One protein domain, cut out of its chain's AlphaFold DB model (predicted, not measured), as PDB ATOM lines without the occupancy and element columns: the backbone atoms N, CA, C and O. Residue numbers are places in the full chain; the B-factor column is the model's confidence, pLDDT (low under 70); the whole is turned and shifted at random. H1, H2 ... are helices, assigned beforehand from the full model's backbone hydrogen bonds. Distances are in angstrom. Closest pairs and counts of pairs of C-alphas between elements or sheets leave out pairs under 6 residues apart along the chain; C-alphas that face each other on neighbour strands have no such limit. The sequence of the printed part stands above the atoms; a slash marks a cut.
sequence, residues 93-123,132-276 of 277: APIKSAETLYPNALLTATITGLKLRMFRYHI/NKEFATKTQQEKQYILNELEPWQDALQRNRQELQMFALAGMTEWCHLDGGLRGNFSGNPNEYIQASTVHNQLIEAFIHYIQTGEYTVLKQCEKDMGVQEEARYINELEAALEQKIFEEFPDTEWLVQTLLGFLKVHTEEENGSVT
ATOM      1  N   ALA A  93      15.725 -14.324  16.654       47.00
ATOM      2  CA  ALA A  93      16.227 -13.891  15.351       47.00
ATOM      3  C   ALA A  93      16.940 -12.536  15.505       47.00
ATOM      4  O   ALA A  93      16.292 -11.548  15.875       47.00
ATOM      5  N   PRO A  94      18.255 -12.441  15.235       44.22
ATOM      6  CA  PRO A  94      18.973 -11.174  15.270       44.22
ATOM      7  C   PRO A  94      18.691 -10.367  13.995       44.22
ATOM      8  O   PRO A  94      19.520 -10.298  13.091       44.22
ATOM      9  N   ILE A  95      17.523  -9.726  13.924       51.91
ATOM     10  CA  ILE A  95      17.209  -8.763  12.861       51.91
ATOM     11  C   ILE A  95      17.916  -7.445  13.197       51.91
ATOM     12  O   ILE A  95      17.663  -6.843  14.239       51.91
ATOM     13  N   LYS A  96      18.856  -7.012  12.350       46.88
ATOM     14  CA  LYS A  96      19.694  -5.831  12.607       46.88
ATOM     15  C   LYS A  96      19.186  -4.599  11.848       46.88
ATOM     16  O   LYS A  96      19.102  -4.631  10.632       46.88
ATOM     17  N   SER A  97      19.002  -3.507  12.603       48.31
ATOM     18  CA  SER A  97      18.877  -2.091  12.191       48.31
ATOM     19  C   SER A  97      17.664  -1.673  11.341       48.31
ATOM     20  O   SER A  97      17.363  -2.277  10.322       48.31
ATOM     21  N   ALA A  98      17.035  -0.548  11.705       48.34
ATOM     22  CA  ALA A  98      15.957   0.115  10.956       48.34
ATOM     23  C   ALA A  98      16.357   0.644   9.560       48.34
ATOM     24  O   ALA A  98      15.488   1.069   8.808       48.34
ATOM     25  N   GLU A  99      17.646   0.625   9.202       54.47
ATOM     26  CA  GLU A  99      18.131   1.080   7.887       54.47
ATOM     27  C   GLU A  99      17.647   0.198   6.715       54.47
ATOM     28  O   GLU A  99      17.701   0.634   5.570       54.47
ATOM     29  N   THR A 100      17.136  -1.011   6.987       72.75
ATOM     30  CA  THR A 100      16.539  -1.938   6.004       72.75
ATOM     31  C   THR A 100      15.069  -2.205   6.330       72.75
ATOM     32  O   THR A 100      14.682  -3.309   6.732       72.75
ATOM     33  N   LEU A 101      14.237  -1.171   6.211       79.19
ATOM     34  CA  LEU A 101      12.866  -1.145   6.712       79.19
ATOM     35  C   LEU A 101      11.975  -2.233   6.089       79.19
ATOM     36  O   LEU A 101      11.347  -3.009   6.816       79.19
ATOM     37  N   TYR A 102      11.920  -2.320   4.756       81.44
ATOM     38  CA  TYR A 102      11.023  -3.267   4.080       81.44
ATOM     39  C   TYR A 102      11.439  -4.732   4.229       81.44
ATOM     40  O   TYR A 102      10.556  -5.548   4.524       81.44
ATOM     41  N   PRO A 103      12.734  -5.093   4.092       80.69
ATOM     42  CA  PRO A 103      13.207  -6.437   4.407       80.69
ATOM     43  C   PRO A 103      12.868  -6.840   5.840       80.69
ATOM     44  O   PRO A 103      12.377  -7.942   6.068       80.69
ATOM     45  N   ASN A 104      13.039  -5.934   6.805       76.75
ATOM     46  CA  ASN A 104      12.763  -6.234   8.206       76.75
ATOM     47  C   ASN A 104      11.269  -6.402   8.481       76.75
ATOM     48  O   ASN A 104      10.895  -7.287   9.251       76.75
ATOM     49  N   ALA A 105      10.404  -5.606   7.849       77.31
ATOM     50  CA  ALA A 105       8.957  -5.785   7.951       77.31
ATOM     51  C   ALA A 105       8.522  -7.165   7.424       77.31
ATOM     52  O   ALA A 105       7.718  -7.841   8.072       77.31
ATOM     53  N   LEU A 106       9.104  -7.621   6.306       74.12
ATOM     54  CA  LEU A 106       8.860  -8.966   5.786       74.12
ATOM     55  C   LEU A 106       9.448 -10.050   6.671       74.12
ATOM     56  O   LEU A 106       8.735 -10.998   6.963       74.12
ATOM     57  N   LEU A 107      10.688  -9.932   7.147       72.75
ATOM     58  CA  LEU A 107      11.275 -10.897   8.083       72.75
ATOM     59  C   LEU A 107      10.431 -11.018   9.351       72.75
ATOM     60  O   LEU A 107      10.158 -12.124   9.801       72.75
ATOM     61  N   THR A 108       9.924  -9.900   9.872       68.06
ATOM     62  CA  THR A 108       8.983  -9.889  11.002       68.06
ATOM     63  C   THR A 108       7.729 -10.685  10.655       68.06
ATOM     64  O   THR A 108       7.361 -11.581  11.405       68.06
ATOM     65  N   ALA A 109       7.099 -10.404   9.507       66.62
ATOM     66  CA  ALA A 109       5.924 -11.133   9.016       66.62
ATOM     67  C   ALA A 109       6.209 -12.596   8.700       66.62
ATOM     68  O   ALA A 109       5.330 -13.433   8.848       66.62
ATOM     69  N   THR A 110       7.437 -12.918   8.316       66.19
ATOM     70  CA  THR A 110       7.879 -14.285   8.086       66.19
ATOM     71  C   THR A 110       8.036 -14.988   9.409       66.19
ATOM     72  O   THR A 110       7.583 -16.099   9.531       66.19
ATOM     73  N   ILE A 111       8.615 -14.371  10.431       61.69
ATOM     74  CA  ILE A 111       8.821 -15.012  11.731       61.69
ATOM     75  C   ILE A 111       7.486 -15.223  12.458       61.69
ATOM     76  O   ILE A 111       7.258 -16.284  13.041       61.69
ATOM     77  N   THR A 112       6.563 -14.259  12.398       56.19
ATOM     78  CA  THR A 112       5.201 -14.444  12.928       56.19
ATOM     79  C   THR A 112       4.314 -15.291  12.016       56.19
ATOM     80  O   THR A 112       3.437 -15.994  12.511       56.19
ATOM     81  N   GLY A 113       4.535 -15.270  10.700       49.78
ATOM     82  CA  GLY A 113       3.785 -16.020   9.688       49.78
ATOM     83  C   GLY A 113       4.273 -17.454   9.452       49.78
ATOM     84  O   GLY A 113       3.452 -18.312   9.150       49.78
ATOM     85  N   LEU A 114       5.555 -17.761   9.668       44.94
ATOM     86  CA  LEU A 114       6.146 -19.110   9.711       44.94
ATOM     87  C   LEU A 114       5.419 -19.942  10.759       44.94
ATOM     88  O   LEU A 114       5.104 -21.095  10.503       44.94
ATOM     89  N   LYS A 115       5.024 -19.329  11.884       43.91
ATOM     90  CA  LYS A 115       4.162 -19.968  12.890       43.91
ATOM     91  C   LYS A 115       2.755 -20.326  12.386       43.91
ATOM     92  O   LYS A 115       2.138 -21.199  12.975       43.91
ATOM     93  N   LEU A 116       2.238 -19.694  11.327       39.56
ATOM     94  CA  LEU A 116       1.030 -20.166  10.631       39.56
ATOM     95  C   LEU A 116       1.345 -21.139   9.489       39.56
ATOM     96  O   LEU A 116       0.520 -21.978   9.146       39.56
ATOM     97  N   ARG A 117       2.520 -21.019   8.868       43.91
ATOM     98  CA  ARG A 117       2.949 -21.841   7.727       43.91
ATOM     99  C   ARG A 117       3.397 -23.247   8.144       43.91
ATOM    100  O   ARG A 117       3.231 -24.179   7.365       43.91
ATOM    101  N   MET A 118       3.793 -23.418   9.408       41.97
ATOM    102  CA  MET A 118       3.881 -24.714  10.096       41.97
ATOM    103  C   MET A 118       2.515 -25.445  10.215       41.97
ATOM    104  O   MET A 118       2.435 -26.525  10.767       41.97
ATOM    105  N   PHE A 119       1.422 -24.923   9.644       41.72
ATOM    106  CA  PHE A 119       0.160 -25.664   9.483       41.72
ATOM    107  C   PHE A 119      -0.158 -26.068   8.028       41.72
ATOM    108  O   PHE A 119      -1.203 -26.667   7.784       41.72
ATOM    109  N   ARG A 120       0.681 -25.736   7.029       40.16
ATOM    110  CA  ARG A 120       0.395 -26.012   5.599       40.16
ATOM    111  C   ARG A 120       1.634 -26.377   4.771       40.16
ATOM    112  O   ARG A 120       1.830 -25.835   3.682       40.16
ATOM    113  N   TYR A 121       2.460 -27.318   5.223       42.31
ATOM    114  CA  TYR A 121       3.436 -27.933   4.316       42.31
ATOM    115  C   TYR A 121       2.718 -28.878   3.339       42.31
ATOM    116  O   TYR A 121       2.522 -30.063   3.577       42.31
ATOM    117  N   HIS A 122       2.271 -28.305   2.220       37.22
ATOM    118  CA  HIS A 122       1.710 -29.034   1.090       37.22
ATOM    119  C   HIS A 122       2.826 -29.744   0.304       37.22
ATOM    120  O   HIS A 122       3.811 -29.135  -0.126       37.22
ATOM    121  N   ILE A 123       2.610 -31.034   0.035       33.56
ATOM    122  CA  ILE A 123       3.365 -31.882  -0.896       33.56
ATOM    123  C   ILE A 123       3.266 -31.284  -2.314       33.56
ATOM    124  O   ILE A 123       2.370 -31.599  -3.093       33.56
ATOM    125  N   ASN A 132       9.758 -15.644 -13.445       54.00
ATOM    126  CA  ASN A 132       8.704 -14.663 -13.146       54.00
ATOM    127  C   ASN A 132       8.316 -13.789 -14.348       54.00
ATOM    128  O   ASN A 132       7.654 -12.773 -14.185       54.00
ATOM    129  N   LYS A 133       8.744 -14.159 -15.560       53.31
ATOM    130  CA  LYS A 133       8.646 -13.297 -16.735       53.31
ATOM    131  C   LYS A 133       7.248 -13.217 -17.335       53.31
ATOM    132  O   LYS A 133       6.981 -12.259 -18.038       53.31
ATOM    133  N   GLU A 134       6.348 -14.160 -17.056       61.59
ATOM    134  CA  GLU A 134       4.994 -14.116 -17.624       61.59
ATOM    135  C   GLU A 134       3.957 -14.721 -16.662       61.59
ATOM    136  O   GLU A 134       3.660 -15.915 -16.691       61.59
ATOM    137  N   PHE A 135       3.377 -13.903 -15.776       68.88
ATOM    138  CA  PHE A 135       2.250 -14.340 -14.934       68.88
ATOM    139  C   PHE A 135       0.969 -14.569 -15.750       68.88
ATOM    140  O   PHE A 135       0.157 -15.430 -15.401       68.88
ATOM    141  N   ALA A 136       0.818 -13.853 -16.867       64.69
ATOM    142  CA  ALA A 136      -0.312 -13.986 -17.780       64.69
ATOM    143  C   ALA A 136      -0.416 -15.388 -18.411       64.69
ATOM    144  O   ALA A 136      -1.527 -15.862 -18.652       64.69
ATOM    145  N   THR A 137       0.716 -16.067 -18.635       69.12
ATOM    146  CA  THR A 137       0.779 -17.373 -19.315       69.12
ATOM    147  C   THR A 137       0.757 -18.571 -18.361       69.12
ATOM    148  O   THR A 137       0.721 -19.715 -18.816       69.12
ATOM    149  N   LYS A 138       0.708 -18.331 -17.042       77.44
ATOM    150  CA  LYS A 138       0.587 -19.389 -16.030       77.44
ATOM    151  C   LYS A 138      -0.743 -20.131 -16.133       77.44
ATOM    152  O   LYS A 138      -1.803 -19.535 -16.338       77.44
ATOM    153  N   THR A 139      -0.686 -21.440 -15.919       79.50
ATOM    154  CA  THR A 139      -1.856 -22.316 -15.835       79.50
ATOM    155  C   THR A 139      -2.754 -21.937 -14.653       79.50
ATOM    156  O   THR A 139      -2.309 -21.337 -13.673       79.50
ATOM    157  N   GLN A 140      -4.029 -22.334 -14.705       77.31
ATOM    158  CA  GLN A 140      -4.967 -22.092 -13.601       77.31
ATOM    159  C   GLN A 140      -4.496 -22.730 -12.283       77.31
ATOM    160  O   GLN A 140      -4.692 -22.158 -11.214       77.31
ATOM    161  N   GLN A 141      -3.834 -23.887 -12.360       72.00
ATOM    162  CA  GLN A 141      -3.278 -24.573 -11.196       72.00
ATOM    163  C   GLN A 141      -2.115 -23.787 -10.570       72.00
ATOM    164  O   GLN A 141      -2.060 -23.651  -9.352       72.00
ATOM    165  N   GLU A 142      -1.220 -23.217 -11.383       76.75
ATOM    166  CA  GLU A 142      -0.129 -22.361 -10.893       76.75
ATOM    167  C   GLU A 142      -0.650 -21.054 -10.288       76.75
ATOM    168  O   GLU A 142      -0.139 -20.603  -9.267       76.75
ATOM    169  N   LYS A 143      -1.686 -20.457 -10.887       79.62
ATOM    170  CA  LYS A 143      -2.354 -19.273 -10.333       79.62
ATOM    171  C   LYS A 143      -2.970 -19.570  -8.967       79.62
ATOM    172  O   LYS A 143      -2.747 -18.814  -8.027       79.62
ATOM    173  N   GLN A 144      -3.681 -20.693  -8.840       75.50
ATOM    174  CA  GLN A 144      -4.262 -21.112  -7.564       75.50
ATOM    175  C   GLN A 144      -3.188 -21.402  -6.510       75.50
ATOM    176  O   GLN A 144      -3.362 -21.045  -5.350       75.50
ATOM    177  N   TYR A 145      -2.068 -22.008  -6.908       74.94
ATOM    178  CA  TYR A 145      -0.928 -22.217  -6.019       74.94
ATOM    179  C   TYR A 145      -0.403 -20.888  -5.462       74.94
ATOM    180  O   TYR A 145      -0.298 -20.737  -4.251       74.94
ATOM    181  N   ILE A 146      -0.157 -19.896  -6.326       77.38
ATOM    182  CA  ILE A 146       0.321 -18.575  -5.894       77.38
ATOM    183  C   ILE A 146      -0.678 -17.912  -4.936       77.38
ATOM    184  O   ILE A 146      -0.262 -17.377  -3.915       77.38
ATOM    185  N   LEU A 147      -1.985 -17.978  -5.214       76.25
ATOM    186  CA  LEU A 147      -3.009 -17.440  -4.308       76.25
ATOM    187  C   LEU A 147      -2.932 -18.075  -2.913       76.25
ATOM    188  O   LEU A 147      -2.890 -17.358  -1.914       76.25
ATOM    189  N   ASN A 148      -2.831 -19.404  -2.851       73.19
ATOM    190  CA  ASN A 148      -2.740 -20.141  -1.590       73.19
ATOM    191  C   ASN A 148      -1.478 -19.784  -0.780       73.19
ATOM    192  O   ASN A 148      -1.495 -19.884   0.447       73.19
ATOM    193  N   GLU A 149      -0.396 -19.381  -1.453       75.38
ATOM    194  CA  GLU A 149       0.850 -18.932  -0.820       75.38
ATOM    195  C   GLU A 149       0.783 -17.468  -0.352       75.38
ATOM    196  O   GLU A 149       1.414 -17.114   0.645       75.38
ATOM    197  N   LEU A 150       0.026 -16.606  -1.039       80.19
ATOM    198  CA  LEU A 150      -0.086 -15.175  -0.726       80.19
ATOM    199  C   LEU A 150      -1.019 -14.876   0.458       80.19
ATOM    200  O   LEU A 150      -0.702 -14.003   1.267       80.19
ATOM    201  N   GLU A 151      -2.135 -15.594   0.599       77.12
ATOM    202  CA  GLU A 151      -3.111 -15.353   1.679       77.12
ATOM    203  C   GLU A 151      -2.488 -15.409   3.094       77.12
ATOM    204  O   GLU A 151      -2.682 -14.468   3.871       77.12
ATOM    205  N   PRO A 152      -1.653 -16.411   3.452       72.50
ATOM    206  CA  PRO A 152      -1.030 -16.464   4.776       72.50
ATOM    207  C   PRO A 152      -0.096 -15.283   5.068       72.50
ATOM    208  O   PRO A 152       0.056 -14.886   6.227       72.50
ATOM    209  N   TRP A 153       0.550 -14.722   4.039       77.75
ATOM    210  CA  TRP A 153       1.369 -13.518   4.188       77.75
ATOM    211  C   TRP A 153       0.519 -12.301   4.518       77.75
ATOM    212  O   TRP A 153       0.884 -11.530   5.406       77.75
ATOM    213  N   GLN A 154      -0.609 -12.144   3.825       81.50
ATOM    214  CA  GLN A 154      -1.542 -11.048   4.046       81.50
ATOM    215  C   GLN A 154      -2.038 -11.050   5.500       81.50
ATOM    216  O   GLN A 154      -1.921 -10.052   6.214       81.50
ATOM    217  N   ASP A 155      -2.463 -12.215   5.983       74.88
ATOM    218  CA  ASP A 155      -2.890 -12.421   7.366       74.88
ATOM    219  C   ASP A 155      -1.786 -12.100   8.388       74.88
ATOM    220  O   ASP A 155      -2.033 -11.461   9.417       74.88
ATOM    221  N   ALA A 156      -0.549 -12.541   8.128       72.00
ATOM    222  CA  ALA A 156       0.588 -12.284   9.011       72.00
ATOM    223  C   ALA A 156       0.940 -10.793   9.084       72.00
ATOM    224  O   ALA A 156       1.145 -10.256  10.174       72.00
ATOM    225  N   LEU A 157       0.945 -10.105   7.941       79.12
ATOM    226  CA  LEU A 157       1.194  -8.667   7.865       79.12
ATOM    227  C   LEU A 157       0.113  -7.862   8.596       79.12
ATOM    228  O   LEU A 157       0.436  -6.909   9.308       79.12
ATOM    229  N   GLN A 158      -1.156  -8.261   8.484       79.88
ATOM    230  CA  GLN A 158      -2.259  -7.606   9.189       79.88
ATOM    231  C   GLN A 158      -2.157  -7.753  10.710       79.88
ATOM    232  O   GLN A 158      -2.341  -6.765  11.426       79.88
ATOM    233  N   ARG A 159      -1.826  -8.949  11.216       71.31
ATOM    234  CA  ARG A 159      -1.610  -9.159  12.658       71.31
ATOM    235  C   ARG A 159      -0.422  -8.354  13.171       71.31
ATOM    236  O   ARG A 159      -0.576  -7.608  14.134       71.31
ATOM    237  N   ASN A 160       0.712  -8.400  12.473       72.12
ATOM    238  CA  ASN A 160       1.883  -7.601  12.840       72.12
ATOM    239  C   ASN A 160       1.557  -6.108  12.897       72.12
ATOM    240  O   ASN A 160       1.982  -5.415  13.816       72.12
ATOM    241  N   ARG A 161       0.756  -5.606  11.952       77.81
ATOM    242  CA  ARG A 161       0.302  -4.214  11.959       77.81
ATOM    243  C   ARG A 161      -0.486  -3.870  13.226       77.81
ATOM    244  O   ARG A 161      -0.276  -2.793  13.776       77.81
ATOM    245  N   GLN A 162      -1.381  -4.744  13.686       71.50
ATOM    246  CA  GLN A 162      -2.149  -4.522  14.920       71.50
ATOM    247  C   GLN A 162      -1.232  -4.452  16.152       71.50
ATOM    248  O   GLN A 162      -1.408  -3.578  17.002       71.50
ATOM    249  N   GLU A 163      -0.214  -5.311  16.224       65.56
ATOM    250  CA  GLU A 163       0.776  -5.276  17.308       65.56
ATOM    251  C   GLU A 163       1.629  -4.006  17.261       65.56
ATOM    252  O   GLU A 163       1.778  -3.309  18.266       65.56
ATOM    253  N   LEU A 164       2.127  -3.640  16.079       69.31
ATOM    254  CA  LEU A 164       2.903  -2.416  15.889       69.31
ATOM    255  C   LEU A 164       2.097  -1.165  16.263       69.31
ATOM    256  O   LEU A 164       2.656  -0.227  16.828       69.31
ATOM    257  N   GLN A 165       0.782  -1.149  16.017       71.12
ATOM    258  CA  GLN A 165      -0.102  -0.069  16.467       71.12
ATOM    259  C   GLN A 165      -0.166   0.031  17.993       71.12
ATOM    260  O   GLN A 165      -0.102   1.134  18.535       71.12
ATOM    261  N   MET A 166      -0.252  -1.102  18.695       65.25
ATOM    262  CA  MET A 166      -0.210  -1.135  20.159       65.25
ATOM    263  C   MET A 166       1.120  -0.579  20.689       65.25
ATOM    264  O   MET A 166       1.120   0.244  21.606       65.25
ATOM    265  N   PHE A 167       2.246  -0.959  20.077       63.94
ATOM    266  CA  PHE A 167       3.573  -0.452  20.447       63.94
ATOM    267  C   PHE A 167       3.741   1.043  20.165       63.94
ATOM    268  O   PHE A 167       4.263   1.773  21.011       63.94
ATOM    269  N   ALA A 168       3.242   1.517  19.019       66.62
ATOM    270  CA  ALA A 168       3.239   2.934  18.665       66.62
ATOM    271  C   ALA A 168       2.463   3.766  19.697       66.62
ATOM    272  O   ALA A 168       2.958   4.790  20.168       66.62
ATOM    273  N   LEU A 169       1.274   3.301  20.100       67.31
ATOM    274  CA  LEU A 169       0.454   3.950  21.130       67.31
ATOM    275  C   LEU A 169       1.131   3.953  22.507       67.31
ATOM    276  O   LEU A 169       0.945   4.893  23.279       67.31
ATOM    277  N   ALA A 170       1.931   2.928  22.807       65.38
ATOM    278  CA  ALA A 170       2.722   2.837  24.030       65.38
ATOM    279  C   ALA A 170       4.027   3.662  23.989       65.38
ATOM    280  O   ALA A 170       4.721   3.743  25.003       65.38
ATOM    281  N   GLY A 171       4.373   4.274  22.849       68.00
ATOM    282  CA  GLY A 171       5.609   5.046  22.676       68.00
ATOM    283  C   GLY A 171       6.881   4.193  22.710       68.00
ATOM    284  O   GLY A 171       7.948   4.703  23.052       68.00
ATOM    285  N   MET A 172       6.778   2.898  22.401       62.41
ATOM    286  CA  MET A 172       7.911   1.973  22.425       62.41
ATOM    287  C   MET A 172       8.726   2.093  21.133       62.41
ATOM    288  O   MET A 172       8.184   1.965  20.042       62.41
ATOM    289  N   THR A 173      10.033   2.330  21.255       63.03
ATOM    290  CA  THR A 173      10.987   2.417  20.125       63.03
ATOM    291  C   THR A 173      11.933   1.218  20.047       63.03
ATOM    292  O   THR A 173      12.704   1.081  19.099       63.03
ATOM    293  N   GLU A 174      11.873   0.373  21.072       59.34
ATOM    294  CA  GLU A 174      12.491  -0.940  21.140       59.34
ATOM    295  C   GLU A 174      11.397  -1.914  21.567       59.34
ATOM    296  O   GLU A 174      10.695  -1.670  22.555       59.34
ATOM    297  N   TRP A 175      11.216  -2.999  20.824       62.12
ATOM    298  CA  TRP A 175      10.266  -4.037  21.205       62.12
ATOM    299  C   TRP A 175      10.898  -5.410  21.064       62.12
ATOM    300  O   TRP A 175      11.678  -5.672  20.156       62.12
ATOM    301  N   CYS A 176      10.562  -6.263  22.026       48.84
ATOM    302  CA  CYS A 176      11.095  -7.609  22.208       48.84
ATOM    303  C   CYS A 176       9.979  -8.656  22.313       48.84
ATOM    304  O   CYS A 176      10.212  -9.770  22.776       48.84
ATOM    305  N   HIS A 177       8.766  -8.293  21.896       44.72
ATOM    306  CA  HIS A 177       7.604  -9.161  21.930       44.72
ATOM    307  C   HIS A 177       6.873  -9.052  20.599       44.72
ATOM    308  O   HIS A 177       6.259  -8.035  20.309       44.72
ATOM    309  N   LEU A 178       6.974 -10.099  19.793       49.03
ATOM    310  CA  LEU A 178       5.943 -10.411  18.808       49.03
ATOM    311  C   LEU A 178       5.045 -11.488  19.419       49.03
ATOM    312  O   LEU A 178       5.494 -12.214  20.323       49.03
ATOM    313  N   ASP A 179       3.805 -11.592  18.946       40.56
ATOM    314  CA  ASP A 179       2.805 -12.526  19.464       40.56
ATOM    315  C   ASP A 179       3.376 -13.916  19.816       40.56
ATOM    316  O   ASP A 179       4.206 -14.520  19.116       40.56
ATOM    317  N   GLY A 180       2.898 -14.467  20.930       42.72
ATOM    318  CA  GLY A 180       3.206 -15.834  21.325       42.72
ATOM    319  C   GLY A 180       4.672 -16.087  21.691       42.72
ATOM    320  O   GLY A 180       5.177 -17.151  21.346       42.72
ATOM    321  N   GLY A 181       5.345 -15.156  22.379       42.00
ATOM    322  CA  GLY A 181       6.592 -15.418  23.123       42.00
ATOM    323  C   GLY A 181       7.913 -15.237  22.365       42.00
ATOM    324  O   GLY A 181       8.967 -15.491  22.945       42.00
ATOM    325  N   LEU A 182       7.867 -14.769  21.114       45.81
ATOM    326  CA  LEU A 182       9.046 -14.472  20.294       45.81
ATOM    327  C   LEU A 182       9.764 -13.205  20.762       45.81
ATOM    328  O   LEU A 182       9.119 -12.184  21.015       45.81
ATOM    329  N   ARG A 183      11.101 -13.253  20.775       47.59
ATOM    330  CA  ARG A 183      11.966 -12.093  21.011       47.59
ATOM    331  C   ARG A 183      12.718 -11.741  19.731       47.59
ATOM    332  O   ARG A 183      13.807 -12.243  19.486       47.59
ATOM    333  N   GLY A 184      12.132 -10.874  18.912       50.84
ATOM    334  CA  GLY A 184      12.889 -10.130  17.905       50.84
ATOM    335  C   GLY A 184      13.251  -8.780  18.501       50.84
ATOM    336  O   GLY A 184      12.357  -8.108  18.999       50.84
ATOM    337  N   ASN A 185      14.534  -8.413  18.521       52.16
ATOM    338  CA  ASN A 185      14.950  -7.088  18.972       52.16
ATOM    339  C   ASN A 185      14.879  -6.131  17.785       52.16
ATOM    340  O   ASN A 185      15.781  -6.102  16.949       52.16
ATOM    341  N   PHE A 186      13.794  -5.373  17.709       59.19
ATOM    342  CA  PHE A 186      13.651  -4.328  16.710       59.19
ATOM    343  C   PHE A 186      13.927  -2.995  17.377       59.19
ATOM    344  O   PHE A 186      13.301  -2.646  18.376       59.19
ATOM    345  N   SER A 187      14.861  -2.251  16.802       60.12
ATOM    346  CA  SER A 187      15.037  -0.835  17.092       60.12
ATOM    347  C   SER A 187      14.514  -0.067  15.889       60.12
ATOM    348  O   SER A 187      14.829  -0.424  14.755       60.12
ATOM    349  N   GLY A 188      13.679   0.944  16.113       69.62
ATOM    350  CA  GLY A 188      13.129   1.746  15.024       69.62
ATOM    351  C   GLY A 188      11.832   2.453  15.384       69.62
ATOM    352  O   GLY A 188      11.311   2.333  16.492       69.62
ATOM    353  N   ASN A 189      11.307   3.220  14.432       76.44
ATOM    354  CA  ASN A 189      10.029   3.904  14.573       76.44
ATOM    355  C   ASN A 189       8.883   2.937  14.218       76.44
ATOM    356  O   ASN A 189       8.780   2.538  13.056       76.44
ATOM    357  N   PRO A 190       7.978   2.584  15.152       73.25
ATOM    358  CA  PRO A 190       6.859   1.684  14.861       73.25
ATOM    359  C   PRO A 190       5.989   2.142  13.687       73.25
ATOM    360  O   PRO A 190       5.454   1.312  12.959       73.25
ATOM    361  N   ASN A 191       5.862   3.455  13.465       78.75
ATOM    362  CA  ASN A 191       5.059   3.986  12.361       78.75
ATOM    363  C   ASN A 191       5.661   3.659  10.991       78.75
ATOM    364  O   ASN A 191       4.916   3.393  10.052       78.75
ATOM    365  N   GLU A 192       6.989   3.628  10.886       82.88
ATOM    366  CA  GLU A 192       7.680   3.238   9.653       82.88
ATOM    367  C   GLU A 192       7.453   1.751   9.366       82.88
ATOM    368  O   GLU A 192       7.156   1.377   8.235       82.88
ATOM    369  N   TYR A 193       7.479   0.904  10.399       79.75
ATOM    370  CA  TYR A 193       7.147  -0.516  10.256       79.75
ATOM    371  C   TYR A 193       5.674  -0.738   9.891       79.75
ATOM    372  O   TYR A 193       5.381  -1.566   9.032       79.75
ATOM    373  N   ILE A 194       4.742   0.024  10.476       80.88
ATOM    374  CA  ILE A 194       3.318  -0.009  10.096       80.88
ATOM    375  C   ILE A 194       3.152   0.353   8.621       80.88
ATOM    376  O   ILE A 194       2.392  -0.311   7.911       80.88
ATOM    377  N   GLN A 195       3.848   1.393   8.158       86.19
ATOM    378  CA  GLN A 195       3.825   1.814   6.760       86.19
ATOM    379  C   GLN A 195       4.390   0.720   5.851       86.19
ATOM    380  O   GLN A 195       3.723   0.334   4.896       86.19
ATOM    381  N   ALA A 196       5.544   0.143   6.189       87.12
ATOM    382  CA  ALA A 196       6.139  -0.947   5.423       87.12
ATOM    383  C   ALA A 196       5.231  -2.186   5.359       87.12
ATOM    384  O   ALA A 196       5.001  -2.725   4.279       87.12
ATOM    385  N   SER A 197       4.641  -2.612   6.483       84.94
ATOM    386  CA  SER A 197       3.666  -3.713   6.498       84.94
ATOM    387  C   SER A 197       2.415  -3.397   5.676       84.94
ATOM    388  O   SER A 197       1.869  -4.290   5.033       84.94
ATOM    389  N   THR A 198       1.968  -2.138   5.675       88.56
ATOM    390  CA  THR A 198       0.823  -1.693   4.867       88.56
ATOM    391  C   THR A 198       1.145  -1.782   3.376       88.56
ATOM    392  O   THR A 198       0.353  -2.356   2.635       88.56
ATOM    393  N   VAL A 199       2.323  -1.309   2.961       90.44
ATOM    394  CA  VAL A 199       2.803  -1.393   1.573       90.44
ATOM    395  C   VAL A 199       2.859  -2.845   1.094       90.44
ATOM    396  O   VAL A 199       2.280  -3.170   0.060       90.44
ATOM    397  N   HIS A 200       3.473  -3.748   1.869       90.50
ATOM    398  CA  HIS A 200       3.519  -5.177   1.523       90.50
ATOM    399  C   HIS A 200       2.122  -5.782   1.379       90.50
ATOM    400  O   HIS A 200       1.850  -6.505   0.423       90.50
ATOM    401  N   ASN A 201       1.214  -5.461   2.304       89.25
ATOM    402  CA  ASN A 201      -0.157  -5.961   2.272       89.25
ATOM    403  C   ASN A 201      -0.929  -5.466   1.037       89.25
ATOM    404  O   ASN A 201      -1.643  -6.252   0.419       89.25
ATOM    405  N   GLN A 202      -0.768  -4.193   0.660       91.56
ATOM    406  CA  GLN A 202      -1.396  -3.615  -0.534       91.56
ATOM    407  C   GLN A 202      -0.850  -4.229  -1.827       91.56
ATOM    408  O   GLN A 202      -1.617  -4.494  -2.747       91.56
ATOM    409  N   LEU A 203       0.455  -4.502  -1.897       92.62
ATOM    410  CA  LEU A 203       1.059  -5.156  -3.060       92.62
ATOM    411  C   LEU A 203       0.608  -6.612  -3.203       92.62
ATOM    412  O   LEU A 203       0.318  -7.056  -4.313       92.62
ATOM    413  N   ILE A 204       0.492  -7.343  -2.091       90.94
ATOM    414  CA  ILE A 204      -0.077  -8.695  -2.091       90.94
ATOM    415  C   ILE A 204      -1.537  -8.660  -2.557       90.94
ATOM    416  O   ILE A 204      -1.919  -9.453  -3.413       90.94
ATOM    417  N   GLU A 205      -2.337  -7.719  -2.054       92.94
ATOM    418  CA  GLU A 205      -3.730  -7.532  -2.474       92.94
ATOM    419  C   GLU A 205      -3.839  -7.206  -3.970       92.94
ATOM    420  O   GLU A 205      -4.635  -7.815  -4.686       92.94
ATOM    421  N   ALA A 206      -2.996  -6.298  -4.465       93.75
ATOM    422  CA  ALA A 206      -2.927  -5.951  -5.878       93.75
ATOM    423  C   ALA A 206      -2.571  -7.163  -6.744       93.75
ATOM    424  O   ALA A 206      -3.161  -7.364  -7.808       93.75
ATOM    425  N   PHE A 207      -1.644  -7.996  -6.275       93.00
ATOM    426  CA  PHE A 207      -1.230  -9.175  -7.012       93.00
ATOM    427  C   PHE A 207      -2.308 -10.269  -7.012       93.00
ATOM    428  O   PHE A 207      -2.598 -10.843  -8.062       93.00
ATOM    429  N   ILE A 208      -2.978 -10.502  -5.878       89.88
ATOM    430  CA  ILE A 208      -4.155 -11.382  -5.795       89.88
ATOM    431  C   ILE A 208      -5.235 -10.915  -6.779       89.88
ATOM    432  O   ILE A 208      -5.746 -11.719  -7.564       89.88
ATOM    433  N   HIS A 209      -5.541  -9.614  -6.788       93.62
ATOM    434  CA  HIS A 209      -6.525  -9.036  -7.696       93.62
ATOM    435  C   HIS A 209      -6.151  -9.260  -9.165       93.62
ATOM    436  O   HIS A 209      -6.996  -9.688  -9.955       93.62
ATOM    437  N   TYR A 210      -4.885  -9.039  -9.527       92.81
ATOM    438  CA  TYR A 210      -4.387  -9.303 -10.876       92.81
ATOM    439  C   TYR A 210      -4.514 -10.783 -11.257       92.81
ATOM    440  O   TYR A 210      -4.979 -11.096 -12.349       92.81
ATOM    441  N   ILE A 211      -4.166 -11.718 -10.370       88.12
ATOM    442  CA  ILE A 211      -4.298 -13.154 -10.661       88.12
ATOM    443  C   ILE A 211      -5.761 -13.532 -10.938       88.12
ATOM    444  O   ILE A 211      -6.028 -14.350 -11.821       88.12
ATOM    445  N   GLN A 212      -6.699 -12.933 -10.201       88.25
ATOM    446  CA  GLN A 212      -8.132 -13.214 -10.304       88.25
ATOM    447  C   GLN A 212      -8.797 -12.564 -11.525       88.25
ATOM    448  O   GLN A 212      -9.706 -13.156 -12.105       88.25
ATOM    449  N   THR A 213      -8.376 -11.357 -11.906       91.12
ATOM    450  CA  THR A 213      -9.084 -10.521 -12.897       91.12
ATOM    451  C   THR A 213      -8.288 -10.255 -14.172       91.12
ATOM    452  O   THR A 213      -8.874  -9.986 -15.217       91.12
ATOM    453  N   GLY A 214      -6.959 -10.339 -14.105       88.94
ATOM    454  CA  GLY A 214      -6.039  -9.866 -15.139       88.94
ATOM    455  C   GLY A 214      -5.857  -8.345 -15.167       88.94
ATOM    456  O   GLY A 214      -5.200  -7.839 -16.073       88.94
ATOM    457  N   GLU A 215      -6.428  -7.602 -14.213       90.31
ATOM    458  CA  GLU A 215      -6.390  -6.139 -14.182       90.31
ATOM    459  C   GLU A 215      -5.404  -5.598 -13.132       90.31
ATOM    460  O   GLU A 215      -5.270  -6.137 -12.036       90.31
ATOM    461  N   TYR A 216      -4.756  -4.468 -13.439       92.12
ATOM    462  CA  TYR A 216      -3.829  -3.765 -12.534       92.12
ATOM    463  C   TYR A 216      -4.483  -2.597 -11.780       92.12
ATOM    464  O   TYR A 216      -3.796  -1.702 -11.297       92.12
ATOM    465  N   THR A 217      -5.813  -2.538 -11.700       93.06
ATOM    466  CA  THR A 217      -6.527  -1.385 -11.118       93.06
ATOM    467  C   THR A 217      -6.139  -1.134  -9.659       93.06
ATOM    468  O   THR A 217      -5.879   0.008  -9.279       93.06
ATOM    469  N   VAL A 218      -6.023  -2.202  -8.865       94.44
ATOM    470  CA  VAL A 218      -5.577  -2.138  -7.464       94.44
ATOM    471  C   VAL A 218      -4.098  -1.750  -7.363       94.44
ATOM    472  O   VAL A 218      -3.750  -0.938  -6.508       94.44
ATOM    473  N   LEU A 219      -3.240  -2.242  -8.267       92.81
ATOM    474  CA  LEU A 219      -1.820  -1.866  -8.295       92.81
ATOM    475  C   LEU A 219      -1.645  -0.369  -8.576       92.81
ATOM    476  O   LEU A 219      -0.974   0.316  -7.815       92.81
ATOM    477  N   LYS A 220      -2.339   0.164  -9.584       92.50
ATOM    478  CA  LYS A 220      -2.289   1.594  -9.936       92.50
ATOM    479  C   LYS A 220      -2.749   2.497  -8.799       92.50
ATOM    480  O   LYS A 220      -2.245   3.606  -8.617       92.50
ATOM    481  N   GLN A 221      -3.736   2.039  -8.030       92.88
ATOM    482  CA  GLN A 221      -4.172   2.746  -6.833       92.88
ATOM    483  C   GLN A 221      -3.100   2.682  -5.732       92.88
ATOM    484  O   GLN A 221      -2.801   3.710  -5.130       92.88
ATOM    485  N   CYS A 222      -2.468   1.523  -5.529       90.75
ATOM    486  CA  CYS A 222      -1.351   1.353  -4.598       90.75
ATOM    487  C   CYS A 222      -0.156   2.263  -4.941       90.75
ATOM    488  O   CYS A 222       0.355   2.951  -4.062       90.75
ATOM    489  N   GLU A 223       0.263   2.326  -6.207       90.25
ATOM    490  CA  GLU A 223       1.354   3.197  -6.682       90.25
ATOM    491  C   GLU A 223       1.052   4.677  -6.421       90.25
ATOM    492  O   GLU A 223       1.897   5.438  -5.940       90.25
ATOM    493  N   LYS A 224      -0.196   5.087  -6.674       90.81
ATOM    494  CA  LYS A 224      -0.656   6.449  -6.403       90.81
ATOM    495  C   LYS A 224      -0.623   6.789  -4.912       90.81
ATOM    496  O   LYS A 224      -0.277   7.919  -4.569       90.81
ATOM    497  N   ASP A 225      -1.004   5.847  -4.052       89.31
ATOM    498  CA  ASP A 225      -1.044   6.047  -2.601       89.31
ATOM    499  C   ASP A 225       0.359   6.027  -1.975       89.31
ATOM    500  O   ASP A 225       0.622   6.780  -1.036       89.31
ATOM    501  N   MET A 226       1.266   5.208  -2.513       89.19
ATOM    502  CA  MET A 226       2.655   5.092  -2.063       89.19
ATOM    503  C   MET A 226       3.497   6.299  -2.497       89.19
ATOM    504  O   MET A 226       4.242   6.869  -1.700       89.19
ATOM    505  N   GLY A 227       3.339   6.726  -3.751       89.38
ATOM    506  CA  GLY A 227       4.125   7.788  -4.365       89.38
ATOM    507  C   GLY A 227       5.472   7.304  -4.917       89.38
ATOM    508  O   GLY A 227       6.158   6.470  -4.333       89.38
ATOM    509  N   VAL A 228       5.893   7.911  -6.031       85.75
ATOM    510  CA  VAL A 228       7.035   7.468  -6.862       85.75
ATOM    511  C   VAL A 228       8.354   7.315  -6.089       85.75
ATOM    512  O   VAL A 228       9.139   6.411  -6.357       85.75
ATOM    513  N   GLN A 229       8.635   8.208  -5.136       87.31
ATOM    514  CA  GLN A 229       9.880   8.144  -4.356       87.31
ATOM    515  C   GLN A 229       9.904   6.949  -3.400       87.31
ATOM    516  O   GLN A 229      10.950   6.332  -3.212       87.31
ATOM    517  N   GLU A 230       8.758   6.639  -2.802       87.44
ATOM    518  CA  GLU A 230       8.613   5.556  -1.840       87.44
ATOM    519  C   GLU A 230       8.596   4.198  -2.543       87.44
ATOM    520  O   GLU A 230       9.241   3.260  -2.086       87.44
ATOM    521  N   GLU A 231       7.961   4.123  -3.712       87.75
ATOM    522  CA  GLU A 231       8.011   2.952  -4.588       87.75
ATOM    523  C   GLU A 231       9.450   2.631  -5.022       87.75
ATOM    524  O   GLU A 231       9.916   1.499  -4.888       87.75
ATOM    525  N   ALA A 232      10.208   3.644  -5.456       87.69
ATOM    526  CA  ALA A 232      11.615   3.462  -5.798       87.69
ATOM    527  C   ALA A 232      12.443   3.000  -4.587       87.69
ATOM    528  O   ALA A 232      13.325   2.152  -4.729       87.69
ATOM    529  N   ARG A 233      12.169   3.533  -3.388       89.75
ATOM    530  CA  ARG A 233      12.820   3.085  -2.147       89.75
ATOM    531  C   ARG A 233      12.508   1.618  -1.852       89.75
ATOM    532  O   ARG A 233      13.436   0.850  -1.618       89.75
ATOM    533  N   TYR A 234      11.234   1.236  -1.919       90.75
ATOM    534  CA  TYR A 234      10.761  -0.132  -1.718       90.75
ATOM    535  C   TYR A 234      11.494  -1.128  -2.621       90.75
ATOM    536  O   TYR A 234      12.069  -2.102  -2.130       90.75
ATOM    537  N   ILE A 235      11.518  -0.861  -3.931       90.31
ATOM    538  CA  ILE A 235      12.156  -1.747  -4.913       90.31
ATOM    539  C   ILE A 235      13.652  -1.881  -4.608       90.31
ATOM    540  O   ILE A 235      14.153  -2.999  -4.487       90.31
ATOM    541  N   ASN A 236      14.348  -0.757  -4.406       91.44
ATOM    542  CA  ASN A 236      15.789  -0.750  -4.153       91.44
ATOM    543  C   ASN A 236      16.169  -1.502  -2.867       91.44
ATOM    544  O   ASN A 236      17.148  -2.247  -2.863       91.44
ATOM    545  N   GLU A 237      15.418  -1.325  -1.774       91.62
ATOM    546  CA  GLU A 237      15.696  -2.022  -0.512       91.62
ATOM    547  C   GLU A 237      15.522  -3.539  -0.643       91.62
ATOM    548  O   GLU A 237      16.331  -4.302  -0.111       91.62
ATOM    549  N   LEU A 238      14.493  -3.995  -1.361       90.44
ATOM    550  CA  LEU A 238      14.250  -5.423  -1.560       90.44
ATOM    551  C   LEU A 238      15.250  -6.072  -2.522       90.44
ATOM    552  O   LEU A 238      15.701  -7.188  -2.263       90.44
ATOM    553  N   GLU A 239      15.625  -5.388  -3.604       91.38
ATOM    554  CA  GLU A 239      16.664  -5.871  -4.520       91.38
ATOM    555  C   GLU A 239      18.018  -5.970  -3.812       91.38
ATOM    556  O   GLU A 239      18.663  -7.018  -3.868       91.38
ATOM    557  N   ALA A 240      18.403  -4.940  -3.052       89.25
ATOM    558  CA  ALA A 240      19.622  -4.967  -2.251       89.25
ATOM    559  C   ALA A 240      19.607  -6.107  -1.219       89.25
ATOM    560  O   ALA A 240      20.630  -6.756  -1.000       89.25
ATOM    561  N   ALA A 241      18.454  -6.390  -0.604       85.44
ATOM    562  CA  ALA A 241      18.310  -7.489   0.345       85.44
ATOM    563  C   ALA A 241      18.488  -8.871  -0.305       85.44
ATOM    564  O   ALA A 241      19.117  -9.746   0.296       85.44
ATOM    565  N   LEU A 242      17.988  -9.064  -1.530       84.69
ATOM    566  CA  LEU A 242      18.236 -10.281  -2.310       84.69
ATOM    567  C   LEU A 242      19.719 -10.422  -2.679       84.69
ATOM    568  O   LEU A 242      20.295 -11.491  -2.490       84.69
ATOM    569  N   GLU A 243      20.359  -9.351  -3.154       89.06
ATOM    570  CA  GLU A 243      21.788  -9.354  -3.510       89.06
ATOM    571  C   GLU A 243      22.689  -9.669  -2.310       89.06
ATOM    572  O   GLU A 243      23.672 -10.403  -2.427       89.06
ATOM    573  N   GLN A 244      22.331  -9.137  -1.141       85.81
ATOM    574  CA  GLN A 244      23.033  -9.369   0.121       85.81
ATOM    575  C   GLN A 244      22.640 -10.683   0.801       85.81
ATOM    576  O   GLN A 244      23.166 -10.979   1.873       85.81
ATOM    577  N   LYS A 245      21.743 -11.472   0.194       82.56
ATOM    578  CA  LYS A 245      21.254 -12.748   0.727       82.56
ATOM    579  C   LYS A 245      20.645 -12.647   2.131       82.56
ATOM    580  O   LYS A 245      20.749 -13.573   2.932       82.56
ATOM    581  N   ILE A 246      19.965 -11.540   2.430       78.06
ATOM    582  CA  ILE A 246      19.326 -11.316   3.738       78.06
ATOM    583  C   ILE A 246      18.300 -12.417   4.063       78.06
ATOM    584  O   ILE A 246      18.099 -12.756   5.226       78.06
ATOM    585  N   PHE A 247      17.672 -12.999   3.038       72.81
ATOM    586  CA  PHE A 247      16.634 -14.020   3.178       72.81
ATOM    587  C   PHE A 247      17.145 -15.465   3.028       72.81
ATOM    588  O   PHE A 247      16.323 -16.364   2.928       72.81
ATOM    589  N   GLU A 248      18.463 -15.717   3.019       73.81
ATOM    590  CA  GLU A 248      19.025 -17.070   2.790       73.81
ATOM    591  C   GLU A 248      18.529 -18.104   3.822       73.81
ATOM    592  O   GLU A 248      18.316 -19.266   3.487       73.81
ATOM    593  N   GLU A 249      18.270 -17.670   5.059       62.62
ATOM    594  CA  GLU A 249      17.684 -18.500   6.125       62.62
ATOM    595  C   GLU A 249      16.139 -18.513   6.112       62.62
ATOM    596  O   GLU A 249      15.509 -19.244   6.873       62.62
ATOM    597  N   PHE A 250      15.515 -17.723   5.234       69.75
ATOM    598  CA  PHE A 250      14.069 -17.519   5.138       69.75
ATOM    599  C   PHE A 250      13.583 -17.670   3.680       69.75
ATOM    600  O   PHE A 250      13.134 -16.697   3.062       69.75
ATOM    601  N   PRO A 251      13.627 -18.891   3.113       68.69
ATOM    602  CA  PRO A 251      13.332 -19.139   1.694       68.69
ATOM    603  C   PRO A 251      11.902 -18.747   1.296       68.69
ATOM    604  O   PRO A 251      11.632 -18.386   0.152       68.69
ATOM    605  N   ASP A 252      10.978 -18.783   2.252       71.31
ATOM    606  CA  ASP A 252       9.625 -18.257   2.117       71.31
ATOM    607  C   ASP A 252       9.613 -16.758   1.805       71.31
ATOM    608  O   ASP A 252       8.938 -16.316   0.870       71.31
ATOM    609  N   THR A 253      10.352 -15.974   2.590       78.50
ATOM    610  CA  THR A 253      10.490 -14.527   2.397       78.50
ATOM    611  C   THR A 253      11.175 -14.229   1.084       78.50
ATOM    612  O   THR A 253      10.720 -13.363   0.345       78.50
ATOM    613  N   GLU A 254      12.238 -14.971   0.774       78.88
ATOM    614  CA  GLU A 254      12.959 -14.822  -0.483       78.88
ATOM    615  C   GLU A 254      12.022 -15.034  -1.678       78.88
ATOM    616  O   GLU A 254      11.969 -14.198  -2.583       78.88
ATOM    617  N   TRP A 255      11.214 -16.099  -1.639       83.62
ATOM    618  CA  TRP A 255      10.211 -16.382  -2.661       83.62
ATOM    619  C   TRP A 255       9.183 -15.255  -2.791       83.62
ATOM    620  O   TRP A 255       8.905 -14.817  -3.911       83.62
ATOM    621  N   LEU A 256       8.637 -14.752  -1.678       84.00
ATOM    622  CA  LEU A 256       7.675 -13.646  -1.710       84.00
ATOM    623  C   LEU A 256       8.298 -12.398  -2.345       84.00
ATOM    624  O   LEU A 256       7.687 -11.788  -3.221       84.00
ATOM    625  N   VAL A 257       9.516 -12.035  -1.940       86.25
ATOM    626  CA  VAL A 257      10.215 -10.850  -2.453       86.25
ATOM    627  C   VAL A 257      10.455 -10.972  -3.953       86.25
ATOM    628  O   VAL A 257      10.102 -10.065  -4.708       86.25
ATOM    629  N   GLN A 258      10.990 -12.105  -4.409       86.19
ATOM    630  CA  GLN A 258      11.200 -12.360  -5.835       86.19
ATOM    631  C   GLN A 258       9.885 -12.298  -6.622       86.19
ATOM    632  O   GLN A 258       9.856 -11.784  -7.742       86.19
ATOM    633  N   THR A 259       8.803 -12.808  -6.035       85.06
ATOM    634  CA  THR A 259       7.467 -12.848  -6.636       85.06
ATOM    635  C   THR A 259       6.873 -11.449  -6.786       85.06
ATOM    636  O   THR A 259       6.456 -11.089  -7.887       85.06
ATOM    637  N   LEU A 260       6.904 -10.630  -5.731       89.44
ATOM    638  CA  LEU A 260       6.418  -9.247  -5.766       89.44
ATOM    639  C   LEU A 260       7.240  -8.383  -6.731       89.44
ATOM    640  O   LEU A 260       6.669  -7.661  -7.544       89.44
ATOM    641  N   LEU A 261       8.573  -8.495  -6.708       90.38
ATOM    642  CA  LEU A 261       9.436  -7.773  -7.651       90.38
ATOM    643  C   LEU A 261       9.206  -8.217  -9.099       90.38
ATOM    644  O   LEU A 261       9.231  -7.393 -10.009       90.38
ATOM    645  N   GLY A 262       8.969  -9.510  -9.323       87.88
ATOM    646  CA  GLY A 262       8.603 -10.037 -10.635       87.88
ATOM    647  C   GLY A 262       7.294  -9.440 -11.147       87.88
ATOM    648  O   GLY A 262       7.236  -8.988 -12.286       87.88
ATOM    649  N   PHE A 263       6.268  -9.397 -10.294       89.38
ATOM    650  CA  PHE A 263       4.968  -8.809 -10.616       89.38
ATOM    651  C   PHE A 263       5.084  -7.326 -11.001       89.38
ATOM    652  O   PHE A 263       4.572  -6.926 -12.046       89.38
ATOM    653  N   LEU A 264       5.830  -6.539 -10.218       89.62
ATOM    654  CA  LEU A 264       6.068  -5.120 -10.507       89.62
ATOM    655  C   LEU A 264       6.815  -4.913 -11.833       89.62
ATOM    656  O   LEU A 264       6.424  -4.068 -12.634       89.62
ATOM    657  N   LYS A 265       7.845  -5.721 -12.118       87.69
ATOM    658  CA  LYS A 265       8.615  -5.622 -13.372       87.69
ATOM    659  C   LYS A 265       7.757  -5.887 -14.607       87.69
ATOM    660  O   LYS A 265       7.853  -5.134 -15.573       87.69
ATOM    661  N   VAL A 266       6.901  -6.911 -14.565       84.88
ATOM    662  CA  VAL A 266       5.970  -7.215 -15.667       84.88
ATOM    663  C   VAL A 266       5.033  -6.033 -15.918       84.88
ATOM    664  O   VAL A 266       4.861  -5.630 -17.067       84.88
ATOM    665  N   HIS A 267       4.499  -5.423 -14.857       85.56
ATOM    666  CA  HIS A 267       3.661  -4.235 -14.989       85.56
ATOM    667  C   HIS A 267       4.400  -3.079 -15.686       85.56
ATOM    668  O   HIS A 267       3.903  -2.522 -16.667       85.56
ATOM    669  N   THR A 268       5.619  -2.760 -15.237       83.88
ATOM    670  CA  THR A 268       6.434  -1.686 -15.823       83.88
ATOM    671  C   THR A 268       6.778  -1.944 -17.296       83.88
ATOM    672  O   THR A 268       6.825  -1.009 -18.100       83.88
ATOM    673  N   GLU A 269       7.031  -3.196 -17.681       82.19
ATOM    674  CA  GLU A 269       7.294  -3.573 -19.076       82.19
ATOM    675  C   GLU A 269       6.046  -3.406 -19.963       82.19
ATOM    676  O   GLU A 269       6.151  -2.858 -21.064       82.19
ATOM    677  N   GLU A 270       4.862  -3.799 -19.480       79.56
ATOM    678  CA  GLU A 270       3.589  -3.639 -20.200       79.56
ATOM    679  C   GLU A 270       3.210  -2.162 -20.400       79.56
ATOM    680  O   GLU A 270       2.783  -1.775 -21.494       79.56
ATOM    681  N   GLU A 271       3.422  -1.307 -19.393       78.00
ATOM    682  CA  GLU A 271       3.167   0.130 -19.533       78.00
ATOM    683  C   GLU A 271       4.092   0.768 -20.580       78.00
ATOM    684  O   GLU A 271       3.615   1.461 -21.482       78.00
ATOM    685  N   ASN A 272       5.394   0.468 -20.538       74.50
ATOM    686  CA  ASN A 272       6.369   1.004 -21.495       74.50
ATOM    687  C   ASN A 272       6.170   0.468 -22.926       74.50
ATOM    688  O   ASN A 272       6.373   1.201 -23.899       74.50
ATOM    689  N   GLY A 273       5.733  -0.786 -23.074       62.50
ATOM    690  CA  GLY A 273       5.372  -1.376 -24.365       62.50
ATOM    691  C   GLY A 273       4.132  -0.726 -24.991       62.50
ATOM    692  O   GLY A 273       4.108  -0.484 -26.198       62.50
ATOM    693  N   SER A 274       3.140  -0.354 -24.175       55.03
ATOM    694  CA  SER A 274       1.914   0.312 -24.644       55.03
ATOM    695  C   SER A 274       2.134   1.742 -25.163       55.03
ATOM    696  O   SER A 274       1.366   2.218 -25.993       55.03
ATOM    697  N   VAL A 275       3.201   2.419 -24.723       48.69
ATOM    698  CA  VAL A 275       3.533   3.801 -25.126       48.69
ATOM    699  C   VAL A 275       4.260   3.857 -26.482       48.69
ATOM    700  O   VAL A 275       4.383   4.927 -27.079       48.69
ATOM    701  N   THR A 276       4.728   2.717 -27.001       44.88
ATOM    702  CA  THR A 276       5.499   2.636 -28.259       44.88
ATOM    703  C   THR A 276       4.733   2.042 -29.450       44.88
ATOM    704  O   THR A 276       5.320   1.906 -30.525       44.88
TER     705      THR A 276
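Overview. This is residues 93 to 123 and 132 to 276 of the 277 residues of an uncharacterized protein of Candidatus Poribacteria bacterium (UniProt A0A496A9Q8). What is the shape? Two long helices, H2 and H3, lie side by side with H4 folded back along H3, as one layer; H1 and H6 cross over one face of it, and H5 packs on residues 101 to 103 of H1. Residues 170 to 189 loop at one end, and residues 268 to 276 stick out at the other. What is it made of? The printed part has 176 residues, with six named helices in the order H1 to H6 and no named strand: the class is all helix. It is compact, with a radius of gyration of the C-alphas of 16.3 A and spans of 50 by 41 by 29 A.

Arrangement. What does the first helix touch? H1, residues 101 to 117, touches residues 152 to 160 of H2, residues 140 to 169, at a steep tilt of 69 degrees, only just short of perpendicular; the closest C-alphas, of Gly 113 and Ala 156, are 5.0 A apart. Residues 101 to 106 of H1 touch residues 192 to 200 of H3, residues 190 to 213, with C-alphas 102 and 196 closest at 5.6 A. H1 and H3 are both hubs, touching four helices each. Which helices form hairpins? H2 and H3 do, at a shallow tilt of 21 degrees, opposite ways, with C-alphas 168 and 190 closest at 5.4 A. So do H3 and H4, residues 217 to 226, at 16 degrees, where residues 199 to 209 of H3 touch H4, closest at C-alphas 206 and 219, 4.9 A. Where are the last two helices? Residues 234 to 241 of H5, residues 228 to 243, touch residues 101 to 103 of H1, closest at C-alphas 238 and 103, 6.1 A. Residues 260 to 263 of H6, residues 251 to 274, touch residues 203 to 207 of H3 at a steep tilt of 63 degrees, closest at C-alphas 263 and 207, 7.2 A. Are the helix backbones complete? Every O i to N i+4 pair is within hydrogen-bond range in H3, H4, H5 and H6, against 11 of 13 in H1 and 24 of 26 in H2.

Along the chain. Where do the helices begin and end? C-alpha 101, first of H1, is at (12.866, -1.145, 6.712), and C-alpha 274, last of H6, at (1.914, 0.312, -24.644). How long are they? H1 spans 23.0 A with a kink of 33 degrees near residue 111, H2 43.7 A, H3 34.3 A, H4 14.4 A, H5 22.6 A and H6 34.7 A.

Size, cuts and confidence. How is it linked? Residues 124 to 131 are not printed, with 21.8 A between C-alphas 123 and 132, and the link H2 to H3 is long. How sure is the model? The mean pLDDT of the printed part is 73.6, with 61 residues under 70, among them 108 to 123 and 166 to 188.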